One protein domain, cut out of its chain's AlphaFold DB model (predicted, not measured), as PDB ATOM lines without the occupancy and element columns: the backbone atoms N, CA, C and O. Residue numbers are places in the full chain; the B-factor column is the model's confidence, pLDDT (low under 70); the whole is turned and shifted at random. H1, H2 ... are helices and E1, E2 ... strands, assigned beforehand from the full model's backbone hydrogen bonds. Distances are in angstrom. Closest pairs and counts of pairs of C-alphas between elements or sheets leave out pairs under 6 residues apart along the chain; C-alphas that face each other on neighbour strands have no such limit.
ATOM      1  N   PHE A   8     -34.650 -28.796  -8.411       88.00
ATOM      2  CA  PHE A   8     -35.383 -29.239  -9.589       88.00
ATOM      3  C   PHE A   8     -35.818 -28.031 -10.412       88.00
ATOM      4  O   PHE A   8     -36.371 -27.074  -9.873       88.00
ATOM      5  N   LEU A   9     -35.590 -28.091 -11.720       91.44
ATOM      6  CA  LEU A   9     -36.142 -27.152 -12.686       91.44
ATOM      7  C   LEU A   9     -37.365 -27.788 -13.343       91.44
ATOM      8  O   LEU A   9     -37.264 -28.878 -13.909       91.44
ATOM      9  N   SER A  10     -38.502 -27.097 -13.294       93.56
ATOM     10  CA  SER A  10     -39.678 -27.466 -14.079       93.56
ATOM     11  C   SER A  10     -39.621 -26.766 -15.437       93.56
ATOM     12  O   SER A  10     -39.526 -25.542 -15.508       93.56
ATOM     13  N   VAL A  11     -39.649 -27.546 -16.514       95.50
ATOM     14  CA  VAL A  11     -39.672 -27.067 -17.897       95.50
ATOM     15  C   VAL A  11     -40.996 -27.483 -18.517       95.50
ATOM     16  O   VAL A  11     -41.217 -28.664 -18.775       95.50
ATOM     17  N   ARG A  12     -41.865 -26.507 -18.786       96.62
ATOM     18  CA  ARG A  12     -43.125 -26.741 -19.492       96.62
ATOM     19  C   ARG A  12     -42.947 -26.558 -20.995       96.62
ATOM     20  O   ARG A  12     -42.774 -25.437 -21.474       96.62
ATOM     21  N   VAL A  13     -43.046 -27.642 -21.754       96.38
ATOM     22  CA  VAL A  13     -43.028 -27.621 -23.218       96.38
ATOM     23  C   VAL A  13     -44.444 -27.358 -23.723       96.38
ATOM     24  O   VAL A  13     -45.313 -28.224 -23.681       96.38
ATOM     25  N   LEU A  14     -44.696 -26.136 -24.194       97.00
ATOM     26  CA  LEU A  14     -46.038 -25.707 -24.598       97.00
ATOM     27  C   LEU A  14     -46.431 -26.236 -25.981       97.00
ATOM     28  O   LEU A  14     -47.407 -26.972 -26.113       97.00
ATOM     29  N   ARG A  15     -45.707 -25.831 -27.030       95.44
ATOM     30  CA  ARG A  15     -46.063 -26.119 -28.427       95.44
ATOM     31  C   ARG A  15     -44.878 -25.991 -29.377       95.44
ATOM     32  O   ARG A  15     -43.927 -25.269 -29.083       95.44
ATOM     33  N   GLY A  16     -44.991 -26.624 -30.539       93.56
ATOM     34  CA  GLY A  16     -44.146 -26.397 -31.707       93.56
ATOM     35  C   GLY A  16     -44.800 -25.408 -32.671       93.56
ATOM     36  O   GLY A  16     -46.025 -25.304 -32.727       93.56
ATOM     37  N   ILE A  17     -43.984 -24.665 -33.421       92.81
ATOM     38  CA  ILE A  17     -44.450 -23.704 -34.427       92.81
ATOM     39  C   ILE A  17     -43.713 -24.000 -35.731       92.81
ATOM     40  O   ILE A  17     -42.496 -23.845 -35.789       92.81
ATOM     41  N   ASN A  18     -44.452 -24.401 -36.766       89.50
ATOM     42  CA  ASN A  18     -43.943 -24.702 -38.107       89.50
ATOM     43  C   ASN A  18     -42.721 -25.641 -38.112       89.50
ATOM     44  O   ASN A  18     -41.701 -25.351 -38.737       89.50
ATOM     45  N   LEU A  19     -42.821 -26.762 -37.399       86.00
ATOM     46  CA  LEU A  19     -41.788 -27.794 -37.375       86.00
ATOM     47  C   LEU A  19     -41.617 -28.454 -38.753       86.00
ATOM     48  O   LEU A  19     -42.562 -28.574 -39.530       86.00
ATOM     49  N   VAL A  20     -40.406 -28.919 -39.056       79.69
ATOM     50  CA  VAL A  20     -40.129 -29.672 -40.289       79.69
ATOM     51  C   VAL A  20     -40.601 -31.111 -40.108       79.69
ATOM     52  O   VAL A  20     -40.088 -31.776 -39.223       79.69
ATOM     53  N   SER A  21     -41.508 -31.604 -40.951       70.25
ATOM     54  CA  SER A  21     -41.882 -33.029 -40.993       70.25
ATOM     55  C   SER A  21     -41.357 -33.686 -42.270       70.25
ATOM     56  O   SER A  21     -41.346 -33.072 -43.341       70.25
ATOM     57  N   CYS A  22     -40.898 -34.927 -42.144       63.28
ATOM     58  CA  CYS A  22     -40.269 -35.730 -43.204       63.28
ATOM     59  C   CYS A  22     -41.111 -36.945 -43.608       63.28
ATOM     60  O   CYS A  22     -40.653 -37.878 -44.267       63.28
ATOM     61  N   ASP A  23     -42.380 -36.904 -43.252       61.62
ATOM     62  CA  ASP A  23     -43.132 -38.112 -43.034       61.62
ATOM     63  C   ASP A  23     -43.950 -38.495 -44.286       61.62
ATOM     64  O   ASP A  23     -44.972 -37.884 -44.615       61.62
ATOM     65  N   ALA A  24     -43.500 -39.521 -45.017       54.06
ATOM     66  CA  ALA A  24     -44.115 -39.959 -46.275       54.06
ATOM     67  C   ALA A  24     -45.198 -41.044 -46.113       54.06
ATOM     68  O   ALA A  24     -45.974 -41.247 -47.051       54.06
ATOM     69  N   LYS A  25     -45.288 -41.767 -44.983       52.50
ATOM     70  CA  LYS A  25     -46.216 -42.914 -44.842       52.50
ATOM     71  C   LYS A  25     -46.567 -43.233 -43.378       52.50
ATOM     72  O   LYS A  25     -45.759 -43.832 -42.687       52.50
ATOM     73  N   GLY A  26     -47.805 -42.979 -42.945       50.59
ATOM     74  CA  GLY A  26     -48.297 -43.479 -41.648       50.59
ATOM     75  C   GLY A  26     -49.435 -42.650 -41.059       50.59
ATOM     76  O   GLY A  26     -49.520 -41.457 -41.319       50.59
ATOM     77  N   SER A  27     -50.349 -43.294 -40.340       50.38
ATOM     78  CA  SER A  27     -51.731 -42.870 -40.073       50.38
ATOM     79  C   SER A  27     -51.956 -42.205 -38.706       50.38
ATOM     80  O   SER A  27     -52.754 -42.700 -37.913       50.38
ATOM     81  N   GLU A  28     -51.314 -41.069 -38.447       56.16
ATOM     82  CA  GLU A  28     -51.684 -40.154 -37.352       56.16
ATOM     83  C   GLU A  28     -51.805 -38.718 -37.892       56.16
ATOM     84  O   GLU A  28     -51.253 -38.422 -38.957       56.16
ATOM     85  N   PRO A  29     -52.582 -37.819 -37.256       56.75
ATOM     86  CA  PRO A  29     -52.695 -36.442 -37.719       56.75
ATOM     87  C   PRO A  29     -51.341 -35.734 -37.594       56.75
ATOM     88  O   PRO A  29     -50.966 -35.239 -36.534       56.75
ATOM     89  N   LYS A  30     -50.620 -35.670 -38.712       71.19
ATOM     90  CA  LYS A  30     -49.349 -34.962 -38.842       71.19
ATOM     91  C   LYS A  30     -49.601 -33.470 -38.687       71.19
ATOM     92  O   LYS A  30     -50.167 -32.832 -39.575       71.19
ATOM     93  N   THR A  31     -49.204 -32.908 -37.552       81.50
ATOM     94  CA  THR A  31     -49.212 -31.461 -37.346       81.50
ATOM     95  C   THR A  31     -47.790 -30.959 -37.187       81.50
ATOM     96  O   THR A  31     -47.043 -31.393 -36.317       81.50
ATOM     97  N   VAL A  32     -47.433 -29.975 -38.008       85.69
ATOM     98  CA  VAL A  32     -46.202 -29.191 -37.837       85.69
ATOM     99  C   VAL A  32     -46.343 -28.129 -36.736       85.69
ATOM    100  O   VAL A  32     -45.409 -27.384 -36.462       85.69
ATOM    101  N   ASN A  33     -47.511 -28.056 -36.090       90.69
ATOM    102  CA  ASN A  33     -47.818 -27.166 -34.971       90.69
ATOM    103  C   ASN A  33     -48.393 -27.970 -33.786       90.69
ATOM    104  O   ASN A  33     -49.568 -27.797 -33.445       90.69
ATOM    105  N   PRO A  34     -47.631 -28.913 -33.201       91.56
ATOM    106  CA  PRO A  34     -48.105 -29.703 -32.070       91.56
ATOM    107  C   PRO A  34     -48.283 -28.824 -30.832       91.56
ATOM    108  O   PRO A  34     -47.504 -27.904 -30.593       91.56
ATOM    109  N   VAL A  35     -49.290 -29.130 -30.019       94.50
ATOM    110  CA  VAL A  35     -49.463 -28.559 -28.679       94.50
ATOM    111  C   VAL A  35     -49.222 -29.691 -27.690       94.50
ATOM    112  O   VAL A  35     -50.021 -30.618 -27.630       94.50
ATOM    113  N   TRP A  36     -48.112 -29.620 -26.958       93.88
ATOM    114  CA  TRP A  36     -47.711 -30.641 -25.989       93.88
ATOM    115  C   TRP A  36     -48.296 -30.346 -24.606       93.88
ATOM    116  O   TRP A  36     -48.994 -31.182 -24.044       93.88
ATOM    117  N   ASN A  37     -48.080 -29.132 -24.084       95.25
ATOM    118  CA  ASN A  37     -48.388 -28.763 -22.694       95.25
ATOM    119  C   ASN A  37     -47.856 -29.786 -21.672       95.25
ATOM    120  O   ASN A  37     -48.548 -30.144 -20.720       95.25
ATOM    121  N   GLU A  38     -46.625 -30.244 -21.878       95.62
ATOM    122  CA  GLU A  38     -45.986 -31.265 -21.047       95.62
ATOM    123  C   GLU A  38     -45.015 -30.633 -20.050       95.62
ATOM    124  O   GLU A  38     -44.223 -29.764 -20.411       95.62
ATOM    125  N   ASP A  39     -45.059 -31.088 -18.799       94.50
ATOM    126  CA  ASP A  39     -44.145 -30.658 -17.743       94.50
ATOM    127  C   ASP A  39     -43.018 -31.681 -17.566       94.50
ATOM    128  O   ASP A  39     -43.248 -32.843 -17.233       94.50
ATOM    129  N   LEU A  40     -41.779 -31.230 -17.741       94.75
ATOM    130  CA  LEU A  40     -40.566 -31.997 -17.479       94.75
ATOM    131  C   LEU A  40     -39.915 -31.490 -16.195       94.75
ATOM    132  O   LEU A  40     -39.867 -30.287 -15.947       94.75
ATOM    133  N   THR A  41     -39.386 -32.396 -15.376       93.94
ATOM    134  CA  THR A  41     -38.657 -32.036 -14.152       93.94
ATOM    135  C   THR A  41     -37.215 -32.502 -14.266       93.94
ATOM    136  O   THR A  41     -36.951 -33.697 -14.385       93.94
ATOM    137  N   LEU A  42     -36.279 -31.557 -14.234       91.50
ATOM    138  CA  LEU A  42     -34.850 -31.803 -14.400       91.50
ATOM    139  C   LEU A  42     -34.125 -31.559 -13.076       91.50
ATOM    140  O   LEU A  42     -34.285 -30.504 -12.468       91.50
ATOM    141  N   ALA A  43     -33.306 -32.513 -12.638       90.25
ATOM    142  CA  ALA A  43     -32.394 -32.295 -11.519       90.25
ATOM    143  C   ALA A  43     -31.183 -31.484 -12.003       90.25
ATOM    144  O   ALA A  43     -30.448 -31.931 -12.885       90.25
ATOM    145  N   VAL A  44     -30.968 -30.299 -11.431       87.62
ATOM    146  CA  VAL A  44     -29.868 -29.407 -11.823       87.62
ATOM    147  C   VAL A  44     -28.657 -29.675 -10.935       87.62
ATOM    148  O   VAL A  44     -28.663 -29.352  -9.748       87.62
ATOM    149  N   MET A  45     -27.616 -30.272 -11.521       86.25
ATOM    150  CA  MET A  45     -26.330 -30.514 -10.847       86.25
ATOM    151  C   MET A  45     -25.307 -29.408 -11.130       86.25
ATOM    152  O   MET A  45     -24.536 -29.039 -10.249       86.25
ATOM    153  N   ASP A  46     -25.322 -28.872 -12.349       88.12
ATOM    154  CA  ASP A  46     -24.442 -27.804 -12.806       88.12
ATOM    155  C   ASP A  46     -25.259 -26.806 -13.634       88.12
ATOM    156  O   ASP A  46     -25.774 -27.142 -14.697       88.12
ATOM    157  N   ALA A  47     -25.398 -25.583 -13.124       87.25
ATOM    158  CA  ALA A  47     -26.152 -24.517 -13.781       87.25
ATOM    159  C   ALA A  47     -25.393 -23.858 -14.943       87.25
ATOM    160  O   ALA A  47     -25.988 -23.066 -15.673       87.25
ATOM    161  N   SER A  48     -24.096 -24.153 -15.094       88.44
ATOM    162  CA  SER A  48     -23.286 -23.683 -16.220       88.44
ATOM    163  C   SER A  48     -23.415 -24.575 -17.458       88.44
ATOM    164  O   SER A  48     -23.031 -24.163 -18.551       88.44
ATOM    165  N   ALA A  49     -23.979 -25.778 -17.305       90.56
ATOM    166  CA  ALA A  49     -24.268 -26.661 -18.421       90.56
ATOM    167  C   ALA A  49     -25.583 -26.243 -19.114       90.56
ATOM    168  O   ALA A  49     -26.611 -26.112 -18.438       90.56
ATOM    169  N   PRO A  50     -25.593 -26.068 -20.449       91.69
ATOM    170  CA  PRO A  50     -26.810 -25.739 -21.181       91.69
ATOM    171  C   PRO A  50     -27.791 -26.914 -21.178       91.69
ATOM    172  O   PRO A  50     -27.403 -28.085 -21.222       91.69
ATOM    173  N   ILE A  51     -29.087 -26.601 -21.201       93.44
ATOM    174  CA  ILE A  51     -30.137 -27.597 -21.416       93.44
ATOM    175  C   ILE A  51     -30.329 -27.773 -22.917       93.44
ATOM    176  O   ILE A  51     -30.622 -26.809 -23.623       93.44
ATOM    177  N   LYS A  52     -30.210 -29.014 -23.392       94.38
ATOM    178  CA  LYS A  52     -30.447 -29.389 -24.786       94.38
ATOM    179  C   LYS A  52     -31.827 -30.016 -24.953       94.38
ATOM    180  O   LYS A  52     -32.171 -30.961 -24.247       94.38
ATOM    181  N   LEU A  53     -32.587 -29.518 -25.922       94.81
ATOM    182  CA  LEU A  53     -33.865 -30.073 -26.352       94.81
ATOM    183  C   LEU A  53     -33.733 -30.562 -27.794       94.81
ATOM    184  O   LEU A  53     -33.255 -29.833 -28.662       94.81
ATOM    185  N   GLU A  54     -34.164 -31.794 -28.046       93.56
ATOM    186  CA  GLU A  54     -34.159 -32.414 -29.371       93.56
ATOM    187  C   GLU A  54     -35.586 -32.812 -29.748       93.56
ATOM    188  O   GLU A  54     -36.323 -33.347 -28.920       93.56
ATOM    189  N   VAL A  55     -35.976 -32.527 -30.990       91.25
ATOM    190  CA  VAL A  55     -37.312 -32.818 -31.516       91.25
ATOM    191  C   VAL A  55     -37.202 -33.913 -32.569       91.25
ATOM    192  O   VAL A  55     -36.345 -33.844 -33.457       91.25
ATOM    193  N   PHE A  56     -38.081 -34.905 -32.470       87.38
ATOM    194  CA  PHE A  56     -38.127 -36.069 -33.347       87.38
ATOM    195  C   PHE A  56     -39.535 -36.256 -33.920       87.38
ATOM    196  O   PHE A  56     -40.519 -36.042 -33.210       87.38
ATOM    197  N   ASP A  57     -39.602 -36.647 -35.194       82.94
ATOM    198  CA  ASP A  57     -40.821 -37.072 -35.878       82.94
ATOM    199  C   ASP A  57     -41.020 -38.555 -35.564       82.94
ATOM    200  O   ASP A  57     -40.115 -39.361 -35.795       82.94
ATOM    201  N   LYS A  58     -42.150 -38.900 -34.946       80.75
ATOM    202  CA  LYS A  58     -42.375 -40.251 -34.434       80.75
ATOM    203  C   LYS A  58     -42.898 -41.145 -35.549       80.75
ATOM    204  O   LYS A  58     -44.045 -41.004 -35.969       80.75
ATOM    205  N   ASP A  59     -42.113 -42.148 -35.917       74.44
ATOM    206  CA  ASP A  59     -42.473 -43.093 -36.963       74.44
ATOM    207  C   ASP A  59     -42.945 -44.427 -36.377       74.44
ATOM    208  O   ASP A  59     -42.308 -45.037 -35.523       74.44
ATOM    209  N   THR A  60     -44.069 -44.950 -36.875       66.69
ATOM    210  CA  THR A  60     -44.597 -46.244 -36.390       66.69
ATOM    211  C   THR A  60     -43.802 -47.445 -36.920       66.69
ATOM    212  O   THR A  60     -43.748 -48.489 -36.272       66.69
ATOM    213  N   PHE A  61     -43.205 -47.322 -38.110       65.62
ATOM    214  CA  PHE A  61     -42.572 -48.437 -38.832       65.62
ATOM    215  C   PHE A  61     -41.103 -48.183 -39.211       65.62
ATOM    216  O   PHE A  61     -40.461 -49.068 -39.781       65.62
ATOM    217  N   SER A  62     -40.570 -47.003 -38.900       69.81
ATOM    218  CA  SER A  62     -39.180 -46.597 -39.130       69.81
ATOM    219  C   SER A  62     -38.573 -46.017 -37.854       69.81
ATOM    220  O   SER A  62     -39.213 -45.958 -36.809       69.81
ATOM    221  N   LYS A  63     -37.285 -45.681 -37.921       77.94
ATOM    222  CA  LYS A  63     -36.618 -44.936 -36.858       77.94
ATOM    223  C   LYS A  63     -37.097 -43.488 -36.915       77.94
ATOM    224  O   LYS A  63     -37.036 -42.912 -37.991       77.94
ATOM    225  N   ASP A  64     -37.427 -42.927 -35.758       81.88
ATOM    226  CA  ASP A  64     -37.790 -41.520 -35.625       81.88
ATOM    227  C   ASP A  64     -36.753 -40.593 -36.275       81.88
ATOM    228  O   ASP A  64     -35.544 -40.658 -35.994       81.88
ATOM    229  N   ASP A  65     -37.243 -39.718 -37.144       81.81
ATOM    230  CA  ASP A  65     -36.424 -38.768 -37.874       81.81
ATOM    231  C   ASP A  65     -36.191 -37.505 -37.042       81.81
ATOM    232  O   ASP A  65     -37.075 -36.956 -36.386       81.81
ATOM    233  N   ARG A  66     -34.959 -36.997 -37.069       86.06
ATOM    234  CA  ARG A  66     -34.586 -35.818 -36.286       86.06
ATOM    235  C   ARG A  66     -35.079 -34.528 -36.947       86.06
ATOM    236  O   ARG A  66     -34.574 -34.138 -38.002       86.06
ATOM    237  N   MET A  67     -35.970 -33.808 -36.267       88.06
ATOM    238  CA  MET A  67     -36.560 -32.547 -36.741       88.06
ATOM    239  C   MET A  67     -35.722 -31.316 -36.366       88.06
ATOM    240  O   MET A  67     -35.830 -30.275 -37.013       88.06
ATOM    241  N   GLY A  68     -34.859 -31.425 -35.351       91.25
ATOM    242  CA  GLY A  68     -33.898 -30.387 -34.975       91.25
ATOM    243  C   GLY A  68     -33.563 -30.380 -33.487       91.25
ATOM    244  O   GLY A  68     -34.055 -31.204 -32.719       91.25
ATOM    245  N   ASP A  69     -32.717 -29.438 -33.082       93.94
ATOM    246  CA  ASP A  69     -32.349 -29.210 -31.683       93.94
ATOM    247  C   ASP A  69     -32.233 -27.739 -31.318       93.94
ATOM    248  O   ASP A  69     -32.015 -26.879 -32.165       93.94
ATOM    249  N   THR A  70     -32.323 -27.465 -30.027       95.25
ATOM    250  CA  THR A  70     -32.036 -26.161 -29.444       95.25
ATOM    251  C   THR A  70     -31.347 -26.341 -28.103       95.25
ATOM    252  O   THR A  70     -31.525 -27.352 -27.426       95.25
ATOM    253  N   GLU A  71     -30.592 -25.327 -27.700       94.44
ATOM    254  CA  GLU A  71     -29.958 -25.253 -26.387       94.44
ATOM    255  C   GLU A  71     -30.268 -23.904 -25.740       94.44
ATOM    256  O   GLU A  71     -30.430 -22.899 -26.441       94.44
ATOM    257  N   PHE A  72     -30.376 -23.882 -24.413       92.88
ATOM    258  CA  PHE A  72     -30.543 -22.655 -23.639       92.88
ATOM    259  C   PHE A  72     -29.891 -22.766 -22.258       92.88
ATOM    260  O   PHE A  72     -29.846 -23.842 -21.657       92.88
ATOM    261  N   ASP A  73     -29.415 -21.630 -21.753       92.31
ATOM    262  CA  ASP A  73     -28.739 -21.530 -20.461       92.31
ATOM    263  C   ASP A  73     -29.719 -21.160 -19.348       92.31
ATOM    264  O   ASP A  73     -30.617 -20.335 -19.533       92.31
ATOM    265  N   ILE A  74     -29.504 -21.727 -18.160       92.56
ATOM    266  CA  ILE A  74     -30.312 -21.450 -16.961       92.56
ATOM    267  C   ILE A  74     -29.554 -20.651 -15.898       92.56
ATOM    268  O   ILE A  74     -30.105 -20.357 -14.838       92.56
ATOM    269  N   GLU A  75     -28.308 -20.262 -16.176       90.50
ATOM    270  CA  GLU A  75     -27.454 -19.542 -15.228       90.50
ATOM    271  C   GLU A  75     -28.131 -18.262 -14.718       90.50
ATOM    272  O   GLU A  75     -28.141 -17.988 -13.521       90.50
ATOM    273  N   ALA A  76     -28.777 -17.509 -15.614       91.06
ATOM    274  CA  ALA A  76     -29.492 -16.283 -15.271       91.06
ATOM    275  C   ALA A  76     -30.648 -16.520 -14.283       91.06
ATOM    276  O   ALA A  76     -30.830 -15.733 -13.354       91.06
ATOM    277  N   VAL A  77     -31.411 -17.601 -14.473       91.94
ATOM    278  CA  VAL A  77     -32.508 -18.000 -13.578       91.94
ATOM    279  C   VAL A  77     -31.949 -18.404 -12.220       91.94
ATOM    280  O   VAL A  77     -32.416 -17.927 -11.190       91.94
ATOM    281  N   VAL A  78     -30.898 -19.223 -12.216       89.94
ATOM    282  CA  VAL A  78     -30.234 -19.691 -10.996       89.94
ATOM    283  C   VAL A  78     -29.653 -18.537 -10.181       89.94
ATOM    284  O   VAL A  78     -29.847 -18.498  -8.967       89.94
ATOM    285  N   GLN A  79     -28.991 -17.577 -10.830       88.75
ATOM    286  CA  GLN A  79     -28.454 -16.385 -10.171       88.75
ATOM    287  C   GLN A  79     -29.557 -15.595  -9.459       88.75
ATOM    288  O   GLN A  79     -29.342 -15.140  -8.341       88.75
ATOM    289  N   ILE A  80     -30.734 -15.455 -10.083       89.31
ATOM    290  CA  ILE A  80     -31.881 -14.748  -9.496       89.31
ATOM    291  C   ILE A  80     -32.469 -15.529  -8.315       89.31
ATOM    292  O   ILE A  80     -32.765 -14.927  -7.289       89.31
ATOM    293  N   ILE A  81     -32.581 -16.858  -8.417       86.81
ATOM    294  CA  ILE A  81     -33.047 -17.714  -7.309       86.81
ATOM    295  C   ILE A  81     -32.122 -17.596  -6.089       86.81
ATOM    296  O   ILE A  81     -32.587 -17.632  -4.954       86.81
ATOM    297  N   GLN A  82     -30.816 -17.440  -6.311       84.88
ATOM    298  CA  GLN A  82     -29.821 -17.295  -5.245       84.88
ATOM    299  C   GLN A  82     -29.745 -15.883  -4.644       84.88
ATOM    300  O   GLN A  82     -28.966 -15.665  -3.715       84.88
ATOM    301  N   MET A  83     -30.500 -14.904  -5.156       81.44
ATOM    302  CA  MET A  83     -30.486 -13.556  -4.594       81.44
ATOM    303  C   MET A  83     -31.147 -13.542  -3.213       81.44
ATOM    304  O   MET A  83     -32.333 -13.823  -3.075       81.44
ATOM    305  N   ASP A  84     -30.402 -13.081  -2.207       70.12
ATOM    306  CA  ASP A  84     -30.800 -12.980  -0.787       70.12
ATOM    307  C   ASP A  84     -31.933 -11.959  -0.510       70.12
ATOM    308  O   ASP A  84     -32.190 -11.562   0.619       70.12
ATOM    309  N   ARG A  85     -32.596 -11.459  -1.562       69.62
ATOM    310  CA  ARG A  85     -33.627 -10.404  -1.516       69.62
ATOM    311  C   ARG A  85     -34.914 -10.769  -2.252       69.62
ATOM    312  O   ARG A  85     -35.733  -9.898  -2.531       69.62
ATOM    313  N   ALA A  86     -35.085 -12.047  -2.576       68.38
ATOM    314  CA  ALA A  86     -36.274 -12.604  -3.212       68.38
ATOM    315  C   ALA A  86     -37.596 -12.177  -2.536       68.38
ATOM    316  O   ALA A  86     -38.575 -11.875  -3.217       68.38
ATOM    317  N   GLU A  87     -37.617 -12.095  -1.202       70.06
ATOM    318  CA  GLU A  87     -38.818 -11.788  -0.409       70.06
ATOM    319  C   GLU A  87     -39.338 -10.349  -0.594       70.06
ATOM    320  O   GLU A  87     -40.530 -10.096  -0.414       70.06
ATOM    321  N   ASP A  88     -38.480  -9.414  -1.020       82.00
ATOM    322  CA  ASP A  88     -38.845  -8.006  -1.236       82.00
ATOM    323  C   ASP A  88     -39.473  -7.751  -2.622       82.00
ATOM    324  O   ASP A  88     -39.974  -6.653  -2.900       82.00
ATOM    325  N   ILE A  89     -39.402  -8.724  -3.536       86.94
ATOM    326  CA  ILE A  89     -39.773  -8.521  -4.938       86.94
ATOM    327  C   ILE A  89     -41.281  -8.709  -5.114       86.94
ATOM    328  O   ILE A  89     -41.860  -9.749  -4.796       86.94
ATOM    329  N   ARG A  90     -41.941  -7.692  -5.682       91.25
ATOM    330  CA  ARG A  90     -43.372  -7.763  -6.009       91.25
ATOM    331  C   ARG A  90     -43.613  -8.760  -7.140       91.25
ATOM    332  O   ARG A  90     -42.904  -8.733  -8.146       91.25
ATOM    333  N   SER A  91     -44.653  -9.577  -6.999       92.38
ATOM    334  CA  SER A  91     -45.126 -10.466  -8.067       92.38
ATOM    335  C   SER A  91     -45.401  -9.687  -9.364       92.38
ATOM    336  O   SER A  91     -45.914  -8.566  -9.318       92.38
ATOM    337  N   GLY A  92     -45.022 -10.259 -10.507       93.06
ATOM    338  CA  GLY A  92     -45.083  -9.647 -11.836       93.06
ATOM    339  C   GLY A  92     -43.872  -8.782 -12.210       93.06
ATOM    340  O   GLY A  92     -43.843  -8.220 -13.304       93.06
ATOM    341  N   THR A  93     -42.862  -8.653 -11.342       93.75
ATOM    342  CA  THR A  93     -41.665  -7.852 -11.649       93.75
ATOM    343  C   THR A  93     -40.784  -8.573 -12.666       93.75
ATOM    344  O   THR A  93     -40.336  -9.691 -12.417       93.75
ATOM    345  N   VAL A  94     -40.465  -7.918 -13.787       95.75
ATOM    346  CA  VAL A  94     -39.402  -8.373 -14.698       95.75
ATOM    347  C   VAL A  94     -38.053  -8.106 -14.033       95.75
ATOM    348  O   VAL A  94     -37.658  -6.955 -13.856       95.75
ATOM    349  N   VAL A  95     -37.350  -9.170 -13.657       94.31
ATOM    350  CA  VAL A  95     -36.050  -9.096 -12.976       94.31
ATOM    351  C   VAL A  95     -34.914  -8.960 -13.987       94.31
ATOM    352  O   VAL A  95     -33.938  -8.252 -13.746       94.31
ATOM    353  N   ARG A  96     -35.033  -9.629 -15.140       94.50
ATOM    354  CA  ARG A  96     -34.026  -9.592 -16.206       94.50
ATOM    355  C   ARG A  96     -34.661  -9.830 -17.571       94.50
ATOM    356  O   ARG A  96     -35.540 -10.675 -17.701       94.50
ATOM    357  N   THR A  97     -34.142  -9.148 -18.588       95.56
ATOM    358  CA  THR A  97     -34.428  -9.441 -19.998       95.56
ATOM    359  C   THR A  97     -33.200 -10.070 -20.649       95.56
ATOM    360  O   THR A  97     -32.087  -9.547 -20.553       95.56
ATOM    361  N   VAL A  98     -33.400 -11.209 -21.304       93.88
ATOM    362  CA  VAL A  98     -32.414 -11.927 -22.109       93.88
ATOM    363  C   VAL A  98     -32.740 -11.664 -23.574       93.88
ATOM    364  O   VAL A  98     -33.830 -11.983 -24.039       93.88
ATOM    365  N   HIS A  99     -31.799 -11.066 -24.296       92.94
ATOM    366  CA  HIS A  99     -31.968 -10.738 -25.710       92.94
ATOM    367  C   HIS A  99     -31.325 -11.822 -26.591       92.94
ATOM    368  O   HIS A  99     -30.331 -12.425 -26.172       92.94
ATOM    369  N   PRO A 100     -31.829 -12.056 -27.818       92.62
ATOM    370  CA  PRO A 100     -31.181 -12.944 -28.776       92.62
ATOM    371  C   PRO A 100     -29.719 -12.546 -29.043       92.62
ATOM    372  O   PRO A 100     -29.419 -11.448 -29.512       92.62
ATOM    373  N   GLY A 101     -28.793 -13.454 -28.737       79.75
ATOM    374  CA  GLY A 101     -27.349 -13.249 -28.865       79.75
ATOM    375  C   GLY A 101     -26.822 -13.554 -30.270       79.75
ATOM    376  O   GLY A 101     -26.259 -14.620 -30.505       79.75
ATOM    377  N   GLY A 102     -26.997 -12.635 -31.218       75.19
ATOM    378  CA  GLY A 102     -26.414 -12.762 -32.560       75.19
ATOM    379  C   GLY A 102     -26.882 -13.998 -33.351       75.19
ATOM    380  O   GLY A 102     -27.950 -14.557 -33.103       75.19
ATOM    381  N   LYS A 103     -26.092 -14.408 -34.354       75.56
ATOM    382  CA  LYS A 103     -26.490 -15.419 -35.354       75.56
ATOM    383  C   LYS A 103     -26.679 -16.828 -34.774       75.56
ATOM    384  O   LYS A 103     -27.528 -17.563 -35.271       75.56
ATOM    385  N   ASP A 104     -25.933 -17.171 -33.728       78.56
ATOM    386  CA  ASP A 104     -25.894 -18.530 -33.174       78.56
ATOM    387  C   ASP A 104     -26.842 -18.732 -31.980       78.56
ATOM    388  O   ASP A 104     -27.006 -19.855 -31.500       78.56
ATOM    389  N   SER A 105     -27.505 -17.666 -31.516       86.81
ATOM    390  CA  SER A 105     -28.491 -17.769 -30.444       86.81
ATOM    391  C   SER A 105     -29.717 -18.552 -30.893       86.81
ATOM    392  O   SER A 105     -30.346 -18.234 -31.910       86.81
ATOM    393  N   CYS A 106     -30.101 -19.532 -30.080       94.12
ATOM    394  CA  CYS A 106     -31.345 -20.263 -30.266       94.12
ATOM    395  C   CYS A 106     -32.570 -19.451 -29.837       94.12
ATOM    396  O   CYS A 106     -33.684 -19.821 -30.178       94.12
ATOM    397  N   LEU A 107     -32.401 -18.327 -29.144       95.44
ATOM    398  CA  LEU A 107     -33.520 -17.496 -28.735       95.44
ATOM    399  C   LEU A 107     -34.088 -16.744 -29.957       95.44
ATOM    400  O   LEU A 107     -33.353 -16.108 -30.719       95.44
ATOM    401  N   ALA A 108     -35.387 -16.896 -30.202       94.06
ATOM    402  CA  ALA A 108     -36.079 -16.327 -31.356       94.06
ATOM    403  C   ALA A 108     -36.518 -14.876 -31.129       94.06
ATOM    404  O   ALA A 108     -36.581 -14.111 -32.088       94.06
ATOM    405  N   ASP A 109     -36.815 -14.526 -29.878       94.44
ATOM    406  CA  ASP A 109     -37.318 -13.222 -29.449       94.44
ATOM    407  C   ASP A 109     -36.846 -12.930 -28.018       94.44
ATOM    408  O   ASP A 109     -36.333 -13.825 -27.353       94.44
ATOM    409  N   GLU A 110     -36.990 -11.706 -27.523       95.06
ATOM    410  CA  GLU A 110     -36.632 -11.401 -26.139       95.06
ATOM    411  C   GLU A 110     -37.339 -12.321 -25.126       95.06
ATOM    412  O   GLU A 110     -38.483 -12.745 -25.293       95.06
ATOM    413  N   SER A 111     -36.619 -12.667 -24.063       96.62
ATOM    414  CA  SER A 111     -37.105 -13.522 -22.987       96.62
ATOM    415  C   SER A 111     -37.002 -12.785 -21.663       96.62
ATOM    416  O   SER A 111     -35.944 -12.268 -21.306       96.62
ATOM    417  N   HIS A 112     -38.096 -12.756 -20.909       96.81
ATOM    418  CA  HIS A 112     -38.137 -12.124 -19.597       96.81
ATOM    419  C   HIS A 112     -38.080 -13.175 -18.497       96.81
ATOM    420  O   HIS A 112     -38.826 -14.155 -18.523       96.81
ATOM    421  N   ILE A 113     -37.218 -12.928 -17.515       96.12
ATOM    422  CA  ILE A 113     -37.208 -13.624 -16.237       96.12
ATOM    423  C   ILE A 113     -38.023 -12.779 -15.265       96.12
ATOM    424  O   ILE A 113     -37.686 -11.622 -14.994       96.12
ATOM    425  N   ILE A 114     -39.113 -13.354 -14.777       95.44
ATOM    426  CA  ILE A 114     -40.155 -12.687 -14.006       95.44
ATOM    427  C   ILE A 114     -40.193 -13.308 -12.616       95.44
ATOM    428  O   ILE A 114     -40.136 -14.528 -12.469       95.44
ATOM    429  N   TRP A 115     -40.302 -12.462 -11.598       93.62
ATOM    430  CA  TRP A 115     -40.673 -12.894 -10.261       93.62
ATOM    431  C   TRP A 115     -42.194 -12.980 -10.180       93.62
ATOM    432  O   TRP A 115     -42.866 -11.951 -10.229       93.62
ATOM    433  N   ASP A 116     -42.742 -14.183 -10.074       91.88
ATOM    434  CA  ASP A 116     -44.181 -14.425 -10.020       91.88
ATOM    435  C   ASP A 116     -44.525 -15.312  -8.823       91.88
ATOM    436  O   ASP A 116     -44.087 -16.452  -8.721       91.88
ATOM    437  N   ASN A 117     -45.296 -14.763  -7.883       88.56
ATOM    438  CA  ASN A 117     -45.858 -15.471  -6.728       88.56
ATOM    439  C   ASN A 117     -44.837 -16.310  -5.928       88.56
ATOM    440  O   ASN A 117     -45.130 -17.425  -5.501       88.56
ATOM    441  N   GLY A 118     -43.637 -15.760  -5.712       85.81
ATOM    442  CA  GLY A 118     -42.557 -16.425  -4.971       85.81
ATOM    443  C   GLY A 118     -41.741 -17.420  -5.803       85.81
ATOM    444  O   GLY A 118     -40.927 -18.155  -5.247       85.81
ATOM    445  N   GLN A 119     -41.951 -17.458  -7.120       88.75
ATOM    446  CA  GLN A 119     -41.218 -18.292  -8.064       88.75
ATOM    447  C   GLN A 119     -40.565 -17.437  -9.150       88.75
ATOM    448  O   GLN A 119     -41.018 -16.341  -9.478       88.75
ATOM    449  N   VAL A 120     -39.492 -17.964  -9.732       92.69
ATOM    450  CA  VAL A 120     -38.842 -17.372 -10.902       92.69
ATOM    451  C   VAL A 120     -39.362 -18.082 -12.145       92.69
ATOM    452  O   VAL A 120     -39.203 -19.293 -12.277       92.69
ATOM    453  N   VAL A 121     -39.964 -17.329 -13.063       95.06
ATOM    454  CA  VAL A 121     -40.536 -17.844 -14.312       95.06
ATOM    455  C   VAL A 121     -39.816 -17.212 -15.496       95.06
ATOM    456  O   VAL A 121     -39.626 -15.999 -15.535       95.06
ATOM    457  N   GLN A 122     -39.440 -18.021 -16.486       97.00
ATOM    458  CA  GLN A 122     -38.870 -17.539 -17.739       97.00
ATOM    459  C   GLN A 122     -39.610 -18.152 -18.926       97.00
ATOM    460  O   GLN A 122     -39.650 -19.370 -19.081       97.00
ATOM    461  N   ASN A 123     -40.156 -17.299 -19.792       95.81
ATOM    462  CA  ASN A 123     -40.751 -17.735 -21.053       95.81
ATOM    463  C   ASN A 123     -39.692 -17.723 -22.156       95.81
ATOM    464  O   ASN A 123     -38.976 -16.733 -22.321       95.81
TER     465      ASN A 123
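Overview. This is residues 8 to 123 of the 139 residues of the protein "C2 domain-containing protein" of Saccharum hybrid cultivar R570 (UniProt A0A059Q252). A small three-stranded sheet with one short helix over a face makes a head at one end of a loose, elongated domain, and two separate strand hairpins with their loops make up the rest of its length. The head holds E5, E6 and E7 with H1, and the hairpins are E1 with E2 and E3 with E4. The printed part has 116 residues, with the order E1 E2 E3 E4 H1 E5 E6 E7, seven named strands and one named helix. The head's sheet has the order E5 - E6 - E7, antiparallel throughout; the class is mostly strand, with 56 residues, under half of those printed, in named elements. The whole is loose, with a radius of gyration of the C-alphas of 17.3 A and spans of 56 by 30 by 26 A.

Along the chain. In the head, E5 is residues 93 to 98, 14.5 A long, E6 is residues 111 to 116, 14.8 A, and E7 is residues 119 to 122, its last C-alpha at (-38.870, -17.539, -17.739). H1 is residues 75 to 81, 9.9 A. E1, residues 8 to 15, is 21.9 A long and begins with C-alpha 8 at (-35.383, -29.239, -9.589). E2, residues 35 to 44, is the longest strand by residues, 25.9 A. E3 is residues 51 to 57, 20.3 A, and E4 is residues 65 to 72, 22.3 A.

Arrangement. E5, E6 and E7 form a meander, each strand the antiparallel neighbour of the one before, with E5 and E7 as edge strands. N 95 and O 113 are 2.8 A apart across the hairpin E5 and E6, and N 114 and O 121 are 2.8 A apart across the hairpin E6 and E7. H1 is on this sheet at a height over the sheet of 8.7 A. It lies over E6 and only just not over E7, with 5 of its 7 C-alphas falling on E6 and 2 on E7. It runs along the strands, at 13 degrees to E6 on the local plane. The closest C-alphas of H1 and E7 are those of Ile 81 and Val 120, 6.8 A apart. In H1 every O i to N i+4 pair is within hydrogen-bond range. The hairpin E3 and E4 is antiparallel at 161 degrees, with N 53 and O 70 2.8 A apart. The hairpin E1 and E2 is antiparallel at 162 degrees, with N 11 and O 40 2.8 A apart. E1 and E2 are apart from E4, H1 and the strands of the head's sheet, and E2 and E3 are apart too.

Size, cuts and confidence. The C-alphas of Lys 25 and Asp 88, the two farthest apart, are 56.3 A from each other. The printed part has no cut. The links E1 to E2, H1 to E5 and E5 to E6 are long, the first with 19 residues. The mean pLDDT of the printed part is 86.3; residues 22 to 29, 60 to 62 and 85 to 86 are under 70.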